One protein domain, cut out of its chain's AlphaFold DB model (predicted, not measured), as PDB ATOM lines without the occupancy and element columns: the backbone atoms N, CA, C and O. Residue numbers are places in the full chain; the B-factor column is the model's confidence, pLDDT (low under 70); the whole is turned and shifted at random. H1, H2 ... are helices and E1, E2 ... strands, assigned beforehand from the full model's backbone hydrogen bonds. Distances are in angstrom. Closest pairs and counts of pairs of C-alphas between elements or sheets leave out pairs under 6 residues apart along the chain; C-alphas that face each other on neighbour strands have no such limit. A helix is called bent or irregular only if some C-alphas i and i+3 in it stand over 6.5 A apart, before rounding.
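This is residues 4 to 100 of the 100 residues of the protein "Selenium-dependent hydroxylase accessory protein YqeC" of Escherichia coli (UniProt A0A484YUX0). A small three-stranded sheet makes one end of the domain; H3 packs on one face of it, H2 lies side by side with H3, and H1 sits at the far end, crosswise to H2. A long stretch with no named element, residues 38 to 52, leads from H2 to the sheet. The printed part has 97 residues with three named helices and three named strands, in the order H1 H2 E1 H3 E2 E3; the sheet runs E1 E2 E3 and is mixed. The class is mixed, helices and strands, though under half of the residues, 40 of 97, are in named elements. The whole is compact, with a radius of gyration of the C-alphas of 13.8 A, and rounded, spanning 36 by 33 by 21 A.

In the sheet, E1 is residues 53 to 57, 12.5 A long, beginning at C-alpha 53 (-37.659, -50.363, 34.231). E2 is residues 82 to 86, 12.8 A long. E3 is residues 96 to 99 and ends at C-alpha 99 (-40.900, -55.271, 41.509). H3 is residues 68 to 76, 11.8 A long; it is irregular, with C-alphas 71 and 74 7.2 A apart. H2 is residues 29 to 37, 12.4 A long. H1 is residues 12 to 19, 10.3 A long, beginning at C-alpha 12 (-25.784, -32.592, 31.107).

E1 and E2 are parallel neighbours at 17 degrees, with N 54 and O 82 2.9 A apart, within hydrogen-bond range. E2 and E3 form a hairpin, antiparallel at 172 degrees, with N 83 and O 98 within hydrogen-bond range at 2.9 A. E1, H3 and E2 make a strand-helix-strand unit, two parallel neighbour strands with a helix between, and its crossover is right-handed. H3 is on the sheet at a height of 8.1 A; it is only just over E2, with 3 of its 9 C-alphas falling on that strand. It runs along the strands, only just, at 27 degrees to E2 on the local plane. The closest C-alphas of H3 and E2 are those of Leu 75 and Ala 82, 6.5 A apart. H2 touches H3, the closest C-alphas being those of Val 33 and Pro 74 at 6.7 A, and they run the same way at a shallow tilt of 2 degrees. H2 is not on the sheet. H1 touches H2, with the C-alphas of Thr 19 and Asp 31 closest at 5.9 A, about perpendicular at 87 degrees. H1 is apart from H3. In H1 and H2 every O i to N i+4 pair is within hydrogen-bond range; in H3, 3 of 5 are.

The two C-alphas farthest apart, those of Thr 22 and His 91, are 37.8 A apart. The printed part has no cut. The link from H2 to E1 is long, with 15 residues. The mean pLDDT of the printed part is 90.0, and no printed residue is under 70.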
ATOM      1  N   VAL A   4     -21.276 -33.187  39.360       88.44
ATOM      2  CA  VAL A   4     -21.967 -33.036  38.084       88.44
ATOM      3  C   VAL A   4     -21.102 -32.287  37.069       88.44
ATOM      4  O   VAL A   4     -20.647 -31.165  37.294       88.44
ATOM      5  N   SER A   5     -20.851 -32.957  35.950       88.94
ATOM      6  CA  SER A   5     -20.092 -32.464  34.803       88.94
ATOM      7  C   SER A   5     -20.469 -33.291  33.574       88.94
ATOM      8  O   SER A   5     -21.098 -34.345  33.697       88.94
ATOM      9  N   THR A   6     -20.047 -32.870  32.384       90.12
ATOM     10  CA  THR A   6     -20.229 -33.655  31.150       90.12
ATOM     11  C   THR A   6     -19.447 -34.971  31.140       90.12
ATOM     12  O   THR A   6     -19.743 -35.838  30.323       90.12
ATOM     13  N   GLU A   7     -18.467 -35.136  32.032       91.06
ATOM     14  CA  GLU A   7     -17.706 -36.383  32.193       91.06
ATOM     15  C   GLU A   7     -18.504 -37.433  32.977       91.06
ATOM     16  O   GLU A   7     -18.443 -38.620  32.666       91.06
ATOM     17  N   ASN A   8     -19.279 -36.989  33.973       90.12
ATOM     18  CA  ASN A   8     -20.028 -37.870  34.873       90.12
ATOM     19  C   ASN A   8     -21.519 -37.977  34.515       90.12
ATOM     20  O   ASN A   8     -22.170 -38.953  34.885       90.12
ATOM     21  N   VAL A   9     -22.072 -36.988  33.805       92.75
ATOM     22  CA  VAL A   9     -23.492 -36.906  33.441       92.75
ATOM     23  C   VAL A   9     -23.634 -36.729  31.932       92.75
ATOM     24  O   VAL A   9     -23.412 -35.655  31.366       92.75
ATOM     25  N   HIS A  10     -24.071 -37.796  31.266       91.88
ATOM     26  CA  HIS A  10     -24.452 -37.738  29.860       91.88
ATOM     27  C   HIS A  10     -25.699 -36.857  29.672       91.88
ATOM     28  O   HIS A  10     -26.631 -36.925  30.470       91.88
ATOM     29  N   ARG A  11     -25.743 -36.056  28.594       91.75
ATOM     30  CA  ARG A  11     -26.809 -35.060  28.330       91.75
ATOM     31  C   ARG A  11     -26.979 -34.045  29.471       91.75
ATOM     32  O   ARG A  11     -28.101 -33.691  29.822       91.75
ATOM     33  N   TRP A  12     -25.855 -33.546  29.993       92.06
ATOM     34  CA  TRP A  12     -25.784 -32.592  31.107       92.06
ATOM     35  C   TRP A  12     -26.874 -31.510  31.102       92.06
ATOM     36  O   TRP A  12     -27.594 -31.404  32.084       92.06
ATOM     37  N   SER A  13     -27.061 -30.760  30.007       92.19
ATOM     38  CA  SER A  13     -28.058 -29.676  29.965       92.19
ATOM     39  C   SER A  13     -29.475 -30.154  30.293       92.19
ATOM     40  O   SER A  13     -30.156 -29.545  31.103       92.19
ATOM     41  N   GLN A  14     -29.890 -31.301  29.745       93.50
ATOM     42  CA  GLN A  14     -31.225 -31.867  29.988       93.50
ATOM     43  C   GLN A  14     -31.374 -32.354  31.430       93.50
ATOM     44  O   GLN A  14     -32.450 -32.269  32.010       93.50
ATOM     45  N   PHE A  15     -30.289 -32.876  32.003       94.88
ATOM     46  CA  PHE A  15     -30.263 -33.284  33.398       94.88
ATOM     47  C   PHE A  15     -30.367 -32.071  34.330       94.88
ATOM     48  O   PHE A  15     -31.201 -32.079  35.229       94.88
ATOM     49  N   ALA A  16     -29.581 -31.022  34.076       94.56
ATOM     50  CA  ALA A  16     -29.588 -29.780  34.847       94.56
ATOM     51  C   ALA A  16     -30.942 -29.059  34.777       94.56
ATOM     52  O   ALA A  16     -31.429 -28.598  35.803       94.56
ATOM     53  N   ASP A  17     -31.597 -29.036  33.611       95.19
ATOM     54  CA  ASP A  17     -32.938 -28.452  33.453       95.19
ATOM     55  C   ASP A  17     -33.992 -29.151  34.330       95.19
ATOM     56  O   ASP A  17     -34.973 -28.534  34.745       95.19
ATOM     57  N   ILE A  18     -33.804 -30.445  34.614       95.81
ATOM     58  CA  ILE A  18     -34.731 -31.254  35.416       95.81
ATOM     59  C   ILE A  18     -34.396 -31.193  36.907       95.81
ATOM     60  O   ILE A  18     -35.303 -31.126  37.735       95.81
ATOM     61  N   THR A  19     -33.113 -31.261  37.261       94.56
ATOM     62  CA  THR A  19     -32.664 -31.355  38.660       94.56
ATOM     63  C   THR A  19     -32.355 -29.999  39.285       94.56
ATOM     64  O   THR A  19     -32.293 -29.888  40.505       94.56
ATOM     65  N   GLY A  20     -32.167 -28.955  38.473       94.31
ATOM     66  CA  GLY A  20     -31.752 -27.625  38.920       94.31
ATOM     67  C   GLY A  20     -30.297 -27.552  39.391       94.31
ATOM     68  O   GLY A  20     -29.890 -26.534  39.950       94.31
ATOM     69  N   LEU A  21     -29.507 -28.614  39.197       95.12
ATOM     70  CA  LEU A  21     -28.123 -28.649  39.653       95.12
ATOM     71  C   LEU A  21     -27.226 -27.732  38.823       95.12
ATOM     72  O   LEU A  21     -27.287 -27.686  37.594       95.12
ATOM     73  N   THR A  22     -26.317 -27.056  39.517       93.75
ATOM     74  CA  THR A  22     -25.238 -26.278  38.909       93.75
ATOM     75  C   THR A  22     -23.994 -27.145  38.710       93.75
ATOM     76  O   THR A  22     -23.824 -28.122  39.444       93.75
ATOM     77  N   PRO A  23     -23.086 -26.790  37.782       92.56
ATOM     78  CA  PRO A  23     -21.800 -27.471  37.637       92.56
ATOM     79  C   PRO A  23     -21.066 -27.633  38.974       92.56
ATOM     80  O   PRO A  23     -21.194 -26.790  39.863       92.56
ATOM     81  N   ASP A  24     -20.323 -28.730  39.113       91.19
ATOM     82  CA  ASP A  24     -19.548 -29.102  40.304       91.19
ATOM     83  C   ASP A  24     -20.347 -29.442  41.572       91.19
ATOM     84  O   ASP A  24     -19.751 -29.885  42.562       91.19
ATOM     85  N   ALA A  25     -21.677 -29.313  41.546       93.00
ATOM     86  CA  ALA A  25     -22.527 -29.786  42.630       93.00
ATOM     87  C   ALA A  25     -22.354 -31.308  42.843       93.00
ATOM     88  O   ALA A  25     -22.165 -32.060  41.879       93.00
ATOM     89  N   PRO A  26     -22.405 -31.798  44.093       91.75
ATOM     90  CA  PRO A  26     -22.389 -33.232  44.361       91.75
ATOM     91  C   PRO A  26     -23.636 -33.909  43.784       91.75
ATOM     92  O   PRO A  26     -24.745 -33.511  44.119       91.75
ATOM     93  N   LEU A  27     -23.459 -34.963  42.990       89.50
ATOM     94  CA  LEU A  27     -24.567 -35.783  42.501       89.50
ATOM     95  C   LEU A  27     -25.058 -36.728  43.607       89.50
ATOM     96  O   LEU A  27     -24.260 -37.485  44.169       89.50
ATOM     97  N   GLN A  28     -26.358 -36.696  43.895       89.19
ATOM     98  CA  GLN A  28     -27.044 -37.553  44.863       89.19
ATOM     99  C   GLN A  28     -28.010 -38.524  44.172       89.19
ATOM    100  O   GLN A  28     -28.383 -38.360  43.008       89.19
ATOM    101  N   LEU A  29     -28.455 -39.549  44.906       88.75
ATOM    102  CA  LEU A  29     -29.484 -40.467  44.413       88.75
ATOM    103  C   LEU A  29     -30.822 -39.752  44.184       88.75
ATOM    104  O   LEU A  29     -31.486 -40.022  43.183       88.75
ATOM    105  N   SER A  30     -31.188 -38.816  45.059       89.88
ATOM    106  CA  SER A  30     -32.395 -37.995  44.943       89.88
ATOM    107  C   SER A  30     -32.489 -37.259  43.604       89.88
ATOM    108  O   SER A  30     -33.585 -37.136  43.055       89.88
ATOM    109  N   ASP A  31     -31.359 -36.848  43.024       92.81
ATOM    110  CA  ASP A  31     -31.306 -36.208  41.707       92.81
ATOM    111  C   ASP A  31     -31.658 -37.196  40.583       92.81
ATOM    112  O   ASP A  31     -32.375 -36.868  39.634       92.81
ATOM    113  N   LEU A  32     -31.210 -38.450  40.707       92.69
ATOM    114  CA  LEU A  32     -31.582 -39.525  39.783       92.69
ATOM    115  C   LEU A  32     -33.056 -39.913  39.951       92.69
ATOM    116  O   LEU A  32     -33.751 -40.161  38.965       92.69
ATOM    117  N   VAL A  33     -33.558 -39.917  41.188       92.81
ATOM    118  CA  VAL A  33     -34.982 -40.111  41.485       92.81
ATOM    119  C   VAL A  33     -35.815 -38.987  40.864       92.81
ATOM    120  O   VAL A  33     -36.853 -39.266  40.261       92.81
ATOM    121  N   ALA A  34     -35.363 -37.732  40.938       93.88
ATOM    122  CA  ALA A  34     -36.021 -36.604  40.283       93.88
ATOM    123  C   ALA A  34     -36.096 -36.814  38.763       93.88
ATOM    124  O   ALA A  34     -37.169 -36.666  38.178       93.88
ATOM    125  N   LEU A  35     -35.005 -37.271  38.139       95.38
ATOM    126  CA  LEU A  35     -34.977 -37.606  36.713       95.38
ATOM    127  C   LEU A  35     -35.972 -38.718  36.339       95.38
ATOM    128  O   LEU A  35     -36.623 -38.633  35.298       95.38
ATOM    129  N   VAL A  36     -36.100 -39.760  37.163       95.56
ATOM    130  CA  VAL A  36     -37.047 -40.869  36.941       95.56
ATOM    131  C   VAL A  36     -38.502 -40.412  37.055       95.56
ATOM    132  O   VAL A  36     -39.352 -40.862  36.288       95.56
ATOM    133  N   ARG A  37     -38.790 -39.513  37.998       93.25
ATOM    134  CA  ARG A  37     -40.142 -39.008  38.282       93.25
ATOM    135  C   ARG A  37     -40.600 -37.929  37.306       93.25
ATOM    136  O   ARG A  37     -41.800 -37.720  37.140       93.25
ATOM    137  N   HIS A  38     -39.666 -37.209  36.695       94.81
ATOM    138  CA  HIS A  38     -40.002 -36.059  35.873       94.81
ATOM    139  C   HIS A  38     -40.628 -36.480  34.526       94.81
ATOM    140  O   HIS A  38     -40.045 -37.306  33.818       94.81
ATOM    141  N   PRO A  39     -41.751 -35.874  34.082       91.81
ATOM    142  CA  PRO A  39     -42.401 -36.219  32.810       91.81
ATOM    143  C   PRO A  39     -41.516 -36.034  31.567       91.81
ATOM    144  O   PRO A  39     -41.724 -36.683  30.544       91.81
ATOM    145  N   GLN A  40     -40.533 -35.132  31.642       94.12
ATOM    146  CA  GLN A  40     -39.540 -34.906  30.583       94.12
ATOM    147  C   GLN A  40     -38.198 -35.608  30.850       94.12
ATOM    148  O   GLN A  40     -37.234 -35.345  30.138       94.12
ATOM    149  N   GLY A  41     -38.128 -36.461  31.874       94.62
ATOM    150  CA  GLY A  41     -36.918 -37.158  32.302       94.62
ATOM    151  C   GLY A  41     -36.738 -38.533  31.669       94.62
ATOM    152  O   GLY A  41     -36.936 -38.706  30.466       94.62
ATOM    153  N   ALA A  42     -36.335 -39.516  32.478       94.56
ATOM    154  CA  ALA A  42     -35.837 -40.814  32.006       94.56
ATOM    155  C   ALA A  42     -36.828 -41.585  31.113       94.56
ATOM    156  O   ALA A  42     -36.411 -42.342  30.240       94.56
ATOM    157  N   PHE A  43     -38.130 -41.365  31.311       94.81
ATOM    158  CA  PHE A  43     -39.214 -42.041  30.592       94.81
ATOM    159  C   PHE A  43     -40.038 -41.087  29.717       94.81
ATOM    160  O   PHE A  43     -41.214 -41.335  29.444       94.81
ATOM    161  N   LYS A  44     -39.435 -39.982  29.263       94.31
ATOM    162  CA  LYS A  44     -40.072 -39.053  28.325       94.31
ATOM    163  C   LYS A  44     -40.579 -39.796  27.084       94.31
ATOM    164  O   LYS A  44     -39.852 -40.582  26.482       94.31
ATOM    165  N   ASN A  45     -41.807 -39.480  26.668       94.44
ATOM    166  CA  ASN A  45     -42.469 -40.023  25.474       94.44
ATOM    167  C   ASN A  45     -42.675 -41.550  25.474       94.44
ATOM    168  O   ASN A  45     -42.943 -42.124  24.419       94.44
ATOM    169  N   VAL A  46     -42.567 -42.218  26.626       93.88
ATOM    170  CA  VAL A  46     -42.916 -43.638  26.733       93.88
ATOM    171  C   VAL A  46     -44.419 -43.807  26.458       93.88
ATOM    172  O   VAL A  46     -45.225 -43.129  27.101       93.88
ATOM    173  N   PRO A  47     -44.823 -44.682  25.514       93.56
ATOM    174  CA  PRO A  47     -46.233 -44.920  25.229       93.56
ATOM    175  C   PRO A  47     -47.003 -45.441  26.446       93.56
ATOM    176  O   PRO A  47     -46.462 -46.141  27.306       93.56
ATOM    177  N   GLN A  48     -48.302 -45.141  26.493       89.19
ATOM    178  CA  GLN A  48     -49.176 -45.659  27.540       89.19
ATOM    179  C   GLN A  48     -49.206 -47.194  27.512       89.19
ATOM    180  O   GLN A  48     -49.280 -47.811  26.451       89.19
ATOM    181  N   GLY A  49     -49.156 -47.810  28.695       89.12
ATOM    182  CA  GLY A  49     -49.170 -49.268  28.853       89.12
ATOM    183  C   GLY A  49     -47.798 -49.940  28.725       89.12
ATOM    184  O   GLY A  49     -47.690 -51.137  28.996       89.12
ATOM    185  N   CYS A  50     -46.737 -49.207  28.370       93.44
ATOM    186  CA  CYS A  50     -45.375 -49.734  28.406       93.44
ATOM    187  C   CYS A  50     -44.842 -49.830  29.842       93.44
ATOM    188  O   CYS A  50     -45.062 -48.943  30.666       93.44
ATOM    189  N   ARG A  51     -44.071 -50.889  30.116       93.25
ATOM    190  CA  ARG A  51     -43.323 -51.028  31.370       93.25
ATOM    191  C   ARG A  51     -42.063 -50.164  31.333       93.25
ATOM    192  O   ARG A  51     -41.289 -50.215  30.381       93.25
ATOM    193  N   ARG A  52     -41.849 -49.425  32.406       95.44
ATOM    194  CA  ARG A  52     -40.698 -48.604  32.757       95.44
ATOM    195  C   ARG A  52     -39.860 -49.376  33.771       95.44
ATOM    196  O   ARG A  52     -40.297 -49.697  34.875       95.44
ATOM    197  N   VAL A  53     -38.634 -49.685  33.378       95.38
ATOM    198  CA  VAL A  53     -37.659 -50.363  34.231       95.38
ATOM    199  C   VAL A  53     -36.520 -49.397  34.494       95.38
ATOM    200  O   VAL A  53     -35.908 -48.900  33.547       95.38
ATOM    201  N   TRP A  54     -36.220 -49.131  35.764       95.50
ATOM    202  CA  TRP A  54     -35.030 -48.368  36.129       95.50
ATOM    203  C   TRP A  54     -33.855 -49.316  36.338       95.50
ATOM    204  O   TRP A  54     -33.816 -50.079  37.301       95.50
ATOM    205  N   PHE A  55     -32.907 -49.285  35.405       94.31
ATOM    206  CA  PHE A  55     -31.685 -50.070  35.492       94.31
ATOM    207  C   PHE A  55     -30.551 -49.240  36.096       94.31
ATOM    208  O   PHE A  55     -30.199 -48.186  35.563       94.31
ATOM    209  N   ILE A  56     -29.964 -49.734  37.185       91.38
ATOM    210  CA  ILE A  56     -28.814 -49.124  37.854       91.38
ATOM    211  C   ILE A  56     -27.628 -50.069  37.700       91.38
ATOM    212  O   ILE A  56     -27.618 -51.168  38.249       91.38
ATOM    213  N   ASN A  57     -26.633 -49.639  36.928       88.81
ATOM    214  CA  ASN A  57     -25.430 -50.420  36.664       88.81
ATOM    215  C   ASN A  57     -24.341 -50.152  37.713       88.81
ATOM    216  O   ASN A  57     -24.264 -49.051  38.255       88.81
ATOM    217  N   ARG A  58     -23.459 -51.137  37.930       83.88
ATOM    218  CA  ARG A  58     -22.342 -51.102  38.891       83.88
ATOM    219  C   ARG A  58     -22.792 -50.739  40.311       83.88
ATOM    220  O   ARG A  58     -22.100 -50.003  41.012       83.88
ATOM    221  N   PHE A  59     -23.949 -51.258  40.734       82.50
ATOM    222  CA  PHE A  59     -24.561 -50.907  42.021       82.50
ATOM    223  C   PHE A  59     -23.667 -51.232  43.230       82.50
ATOM    224  O   PHE A  59     -23.680 -50.499  44.216       82.50
ATOM    225  N   SER A  60     -22.822 -52.261  43.144       80.31
ATOM    226  CA  SER A  60     -21.843 -52.596  44.191       80.31
ATOM    227  C   SER A  60     -20.902 -51.446  44.563       80.31
ATOM    228  O   SER A  60     -20.412 -51.394  45.688       80.31
ATOM    229  N   GLN A  61     -20.680 -50.479  43.667       80.06
ATOM    230  CA  GLN A  61     -19.847 -49.305  43.944       80.06
ATOM    231  C   GLN A  61     -20.536 -48.275  44.852       80.06
ATOM    232  O   GLN A  61     -19.862 -47.408  45.411       80.06
ATOM    233  N   CYS A  62     -21.861 -48.343  45.001       75.38
ATOM    234  CA  CYS A  62     -22.659 -47.373  45.749       75.38
ATOM    235  C   CYS A  62     -23.624 -47.991  46.774       75.38
ATOM    236  O   CYS A  62     -24.287 -47.242  47.488       75.38
ATOM    237  N   GLU A  63     -23.658 -49.318  46.912       76.38
ATOM    238  CA  GLU A  63     -24.580 -50.056  47.789       76.38
ATOM    239  C   GLU A  63     -24.585 -49.555  49.242       76.38
ATOM    240  O   GLU A  63     -25.648 -49.335  49.813       76.38
ATOM    241  N   ASN A  64     -23.412 -49.274  49.818       77.88
ATOM    242  CA  ASN A  64     -23.301 -48.782  51.200       77.88
ATOM    243  C   ASN A  64     -23.634 -47.290  51.365       77.88
ATOM    244  O   ASN A  64     -23.776 -46.811  52.486       77.88
ATOM    245  N   ALA A  65     -23.699 -46.539  50.266       75.44
ATOM    246  CA  ALA A  65     -23.928 -45.097  50.279       75.44
ATOM    247  C   ALA A  65     -25.385 -44.721  49.973       75.44
ATOM    248  O   ALA A  65     -25.740 -43.547  50.055       75.44
ATOM    249  N   ILE A  66     -26.214 -45.698  49.603       81.31
ATOM    250  CA  ILE A  66     -27.596 -45.499  49.179       81.31
ATOM    251  C   ILE A  66     -28.543 -46.038  50.249       81.31
ATOM    252  O   ILE A  66     -28.519 -47.220  50.589       81.31
ATOM    253  N   ALA A  67     -29.442 -45.183  50.735       85.31
ATOM    254  CA  ALA A  67     -30.547 -45.638  51.563       85.31
ATOM    255  C   ALA A  67     -31.541 -46.438  50.705       85.31
ATOM    256  O   ALA A  67     -32.083 -45.935  49.719       85.31
ATOM    257  N   GLN A  68     -31.833 -47.678  51.102       85.75
ATOM    258  CA  GLN A  68     -32.779 -48.530  50.373       85.75
ATOM    259  C   GLN A  68     -34.180 -47.897  50.269       85.75
ATOM    260  O   GLN A  68     -34.859 -48.067  49.260       85.75
ATOM    261  N   SER A  69     -34.608 -47.137  51.280       87.75
ATOM    262  CA  SER A  69     -35.881 -46.405  51.258       87.75
ATOM    263  C   SER A  69     -35.953 -45.375  50.129       87.75
ATOM    264  O   SER A  69     -36.991 -45.247  49.483       87.75
ATOM    265  N   GLU A  70     -34.853 -44.677  49.855       88.12
ATOM    266  CA  GLU A  70     -34.752 -43.711  48.760       88.12
ATOM    267  C   GLU A  70     -34.716 -44.421  47.403       88.12
ATOM    268  O   GLU A  70     -35.439 -44.041  46.482       88.12
ATOM    269  N   LEU A  71     -33.958 -45.520  47.306       90.00
ATOM    270  CA  LEU A  71     -33.896 -46.353  46.104       90.00
ATOM    271  C   LEU A  71     -35.275 -46.889  45.700       90.00
ATOM    272  O   LEU A  71     -35.603 -46.913  44.518       90.00
ATOM    273  N   LEU A  72     -36.083 -47.325  46.669       92.44
ATOM    274  CA  LEU A  72     -37.394 -47.923  46.414       92.44
ATOM    275  C   LEU A  72     -38.508 -46.891  46.194       92.44
ATOM    276  O   LEU A  72     -39.595 -47.272  45.755       92.44
ATOM    277  N   GLN A  73     -38.263 -45.599  46.431       93.44
ATOM    278  CA  GLN A  73     -39.282 -44.556  46.294       93.44
ATOM    279  C   GLN A  73     -39.929 -44.519  44.894       93.44
ATOM    280  O   GLN A  73     -41.162 -44.457  44.818       93.44
ATOM    281  N   PRO A  74     -39.184 -44.601  43.768       93.44
ATOM    282  CA  PRO A  74     -39.798 -44.598  42.440       93.44
ATOM    283  C   PRO A  74     -40.703 -45.799  42.187       93.44
ATOM    284  O   PRO A  74     -41.704 -45.660  41.484       93.44
ATOM    285  N   LEU A  75     -40.356 -46.950  42.771       94.12
ATOM    286  CA  LEU A  75     -41.148 -48.167  42.695       94.12
ATOM    287  C   LEU A  75     -42.444 -47.976  43.496       94.12
ATOM    288  O   LEU A  75     -43.521 -48.023  42.918       94.12
ATOM    289  N   GLN A  76     -42.363 -47.600  44.775       92.62
ATOM    290  CA  GLN A  76     -43.532 -47.372  45.645       92.62
ATOM    291  C   GLN A  76     -44.537 -46.346  45.093       92.62
ATOM    292  O   GLN A  76     -45.733 -46.434  45.348       92.62
ATOM    293  N   GLN A  77     -44.054 -45.363  44.335       91.50
ATOM    294  CA  GLN A  77     -44.871 -44.314  43.721       91.50
ATOM    295  C   GLN A  77     -45.345 -44.648  42.294       91.50
ATOM    296  O   GLN A  77     -45.896 -43.779  41.622       91.50
ATOM    297  N   HIS A  78     -45.119 -45.871  41.806       90.75
ATOM    298  CA  HIS A  78     -45.472 -46.313  40.450       90.75
ATOM    299  C   HIS A  78     -44.871 -45.447  39.324       90.75
ATOM    300  O   HIS A  78     -45.427 -45.352  38.225       90.75
ATOM    301  N   ASN A  79     -43.714 -44.821  39.562       92.31
ATOM    302  CA  ASN A  79     -42.948 -44.159  38.498       92.31
ATOM    303  C   ASN A  79     -42.235 -45.183  37.610       92.31
ATOM    304  O   ASN A  79     -41.950 -44.904  36.448       92.31
ATOM    305  N   VAL A  80     -41.961 -46.361  38.170       95.50
ATOM    306  CA  VAL A  80     -41.405 -47.526  37.486       95.50
ATOM    307  C   VAL A  80     -42.096 -48.789  37.974       95.50
ATOM    308  O   VAL A  80     -42.601 -48.836  39.095       95.50
ATOM    309  N   GLU A  81     -42.107 -49.821  37.141       95.81
ATOM    310  CA  GLU A  81     -42.677 -51.129  37.466       95.81
ATOM    311  C   GLU A  81     -41.610 -52.096  37.998       95.81
ATOM    312  O   GLU A  81     -41.938 -53.078  38.664       95.81
ATOM    313  N   ALA A  82     -40.332 -51.823  37.727       95.62
ATOM    314  CA  ALA A  82     -39.224 -52.571  38.303       95.62
ATOM    315  C   ALA A  82     -37.954 -51.723  38.439       95.62
ATOM    316  O   ALA A  82     -37.704 -50.814  37.642       95.62
ATOM    317  N   ILE A  83     -37.120 -52.093  39.408       95.12
ATOM    318  CA  ILE A  83     -35.736 -51.633  39.537       95.12
ATOM    319  C   ILE A  83     -34.826 -52.840  39.352       95.12
ATOM    320  O   ILE A  83     -34.979 -53.844  40.050       95.12
ATOM    321  N   TRP A  84     -33.894 -52.759  38.410       94.69
ATOM    322  CA  TRP A  84     -32.902 -53.802  38.151       94.69
ATOM    323  C   TRP A  84     -31.525 -53.290  38.541       94.69
ATOM    324  O   TRP A  84     -31.105 -52.227  38.084       94.69
ATOM    325  N   LEU A  85     -30.822 -54.056  39.369       91.94
ATOM    326  CA  LEU A  85     -29.463 -53.742  39.783       91.94
ATOM    327  C   LEU A  85     -28.506 -54.649  39.019       91.94
ATOM    328  O   LEU A  85     -28.599 -55.876  39.096       91.94
ATOM    329  N   GLY A  86     -27.630 -54.022  38.242       90.00
ATOM    330  CA  GLY A  86     -26.593 -54.696  37.482       90.00
ATOM    331  C   GLY A  86     -25.239 -54.594  38.168       90.00
ATOM    332  O   GLY A  86     -24.855 -53.521  38.643       90.00
ATOM    333  N   ASP A  87     -24.491 -55.687  38.145       85.31
ATOM    334  CA  ASP A  87     -23.083 -55.723  38.506       85.31
ATOM    335  C   ASP A  87     -22.323 -56.686  37.588       85.31
ATOM    336  O   ASP A  87     -22.683 -57.850  37.440       85.31
ATOM    337  N   ILE A  88     -21.241 -56.198  36.981       80.44
ATOM    338  CA  ILE A  88     -20.378 -56.990  36.101       80.44
ATOM    339  C   ILE A  88     -19.610 -58.084  36.856       80.44
ATOM    340  O   ILE A  88     -19.106 -59.016  36.234       80.44
ATOM    341  N   GLN A  89     -19.501 -57.970  38.181       82.94
ATOM    342  CA  GLN A  89     -18.870 -58.984  39.024       82.94
ATOM    343  C   GLN A  89     -19.823 -60.147  39.360       82.94
ATOM    344  O   GLN A  89     -19.358 -61.240  39.685       82.94
ATOM    345  N   GLU A  90     -21.141 -59.952  39.242       81.94
ATOM    346  CA  GLU A  90     -22.156 -60.973  39.530       81.94
ATOM    347  C   GLU A  90     -22.471 -61.835  38.289       81.94
ATOM    348  O   GLU A  90     -22.386 -61.385  37.145       81.94
ATOM    349  N   HIS A  91     -22.846 -63.100  38.507       81.12
ATOM    350  CA  HIS A  91     -23.290 -64.022  37.455       81.12
ATOM    351  C   HIS A  91     -24.635 -64.658  37.858       81.12
ATOM    352  O   HIS A  91     -24.660 -65.465  38.789       81.12
ATOM    353  N   PRO A  92     -25.753 -64.332  37.176       84.94
ATOM    354  CA  PRO A  92     -25.856 -63.414  36.037       84.94
ATOM    355  C   PRO A  92     -25.609 -61.948  36.435       84.94
ATOM    356  O   PRO A  92     -25.895 -61.563  37.561       84.94
ATOM    357  N   ALA A  93     -25.161 -61.114  35.487       84.38
ATOM    358  CA  ALA A  93     -24.810 -59.706  35.737       84.38
ATOM    359  C   ALA A  93     -25.987 -58.813  36.180       84.38
ATOM    360  O   ALA A  93     -25.796 -57.652  36.527       84.38
ATOM    361  N   ILE A  94     -27.215 -59.335  36.139       86.31
ATOM    362  CA  ILE A  94     -28.411 -58.720  36.715       86.31
ATOM    363  C   ILE A  94     -29.033 -59.764  37.644       86.31
ATOM    364  O   ILE A  94     -29.938 -60.499  37.244       86.31
ATOM    365  N   ALA A  95     -28.511 -59.884  38.865       76.75
ATOM    366  CA  ALA A  95     -29.006 -60.867  39.829       76.75
ATOM    367  C   ALA A  95     -30.097 -60.299  40.752       76.75
ATOM    368  O   ALA A  95     -30.918 -61.051  41.279       76.75
ATOM    369  N   ARG A  96     -30.140 -58.972  40.940       82.19
ATOM    370  CA  ARG A  96     -31.027 -58.311  41.909       82.19
ATOM    371  C   ARG A  96     -32.093 -57.463  41.217       82.19
ATOM    372  O   ARG A  96     -31.792 -56.593  40.399       82.19
ATOM    373  N   ARG A  97     -33.361 -57.706  41.569       86.81
ATOM    374  CA  ARG A  97     -34.522 -56.972  41.046       86.81
ATOM    375  C   ARG A  97     -35.554 -56.683  42.133       86.81
ATOM    376  O   ARG A  97     -35.867 -57.563  42.930       86.81
ATOM    377  N   PHE A  98     -36.128 -55.488  42.091       90.56
ATOM    378  CA  PHE A  98     -37.308 -55.106  42.864       90.56
ATOM    379  C   PHE A  98     -38.476 -54.888  41.906       90.56
ATOM    380  O   PHE A  98     -38.296 -54.311  40.834       90.56
ATOM    381  N   VAL A  99     -39.656 -55.369  42.282       89.69
ATOM    382  CA  VAL A  99     -40.900 -55.271  41.509       89.69
ATOM    383  C   VAL A  99     -42.036 -54.911  42.464       89.69
ATOM    384  O   VAL A  99     -41.964 -55.277  43.638       89.69
ATOM    385  N   ASN A 100     -43.038 -54.186  41.965       75.06
ATOM    386  CA  ASN A 100     -44.312 -53.998  42.666       75.06
ATOM    387  C   ASN A 100     -45.257 -55.175  42.435       75.06
ATOM    388  O   ASN A 100     -45.168 -55.787  41.345       75.06
TER     389      ASN A 100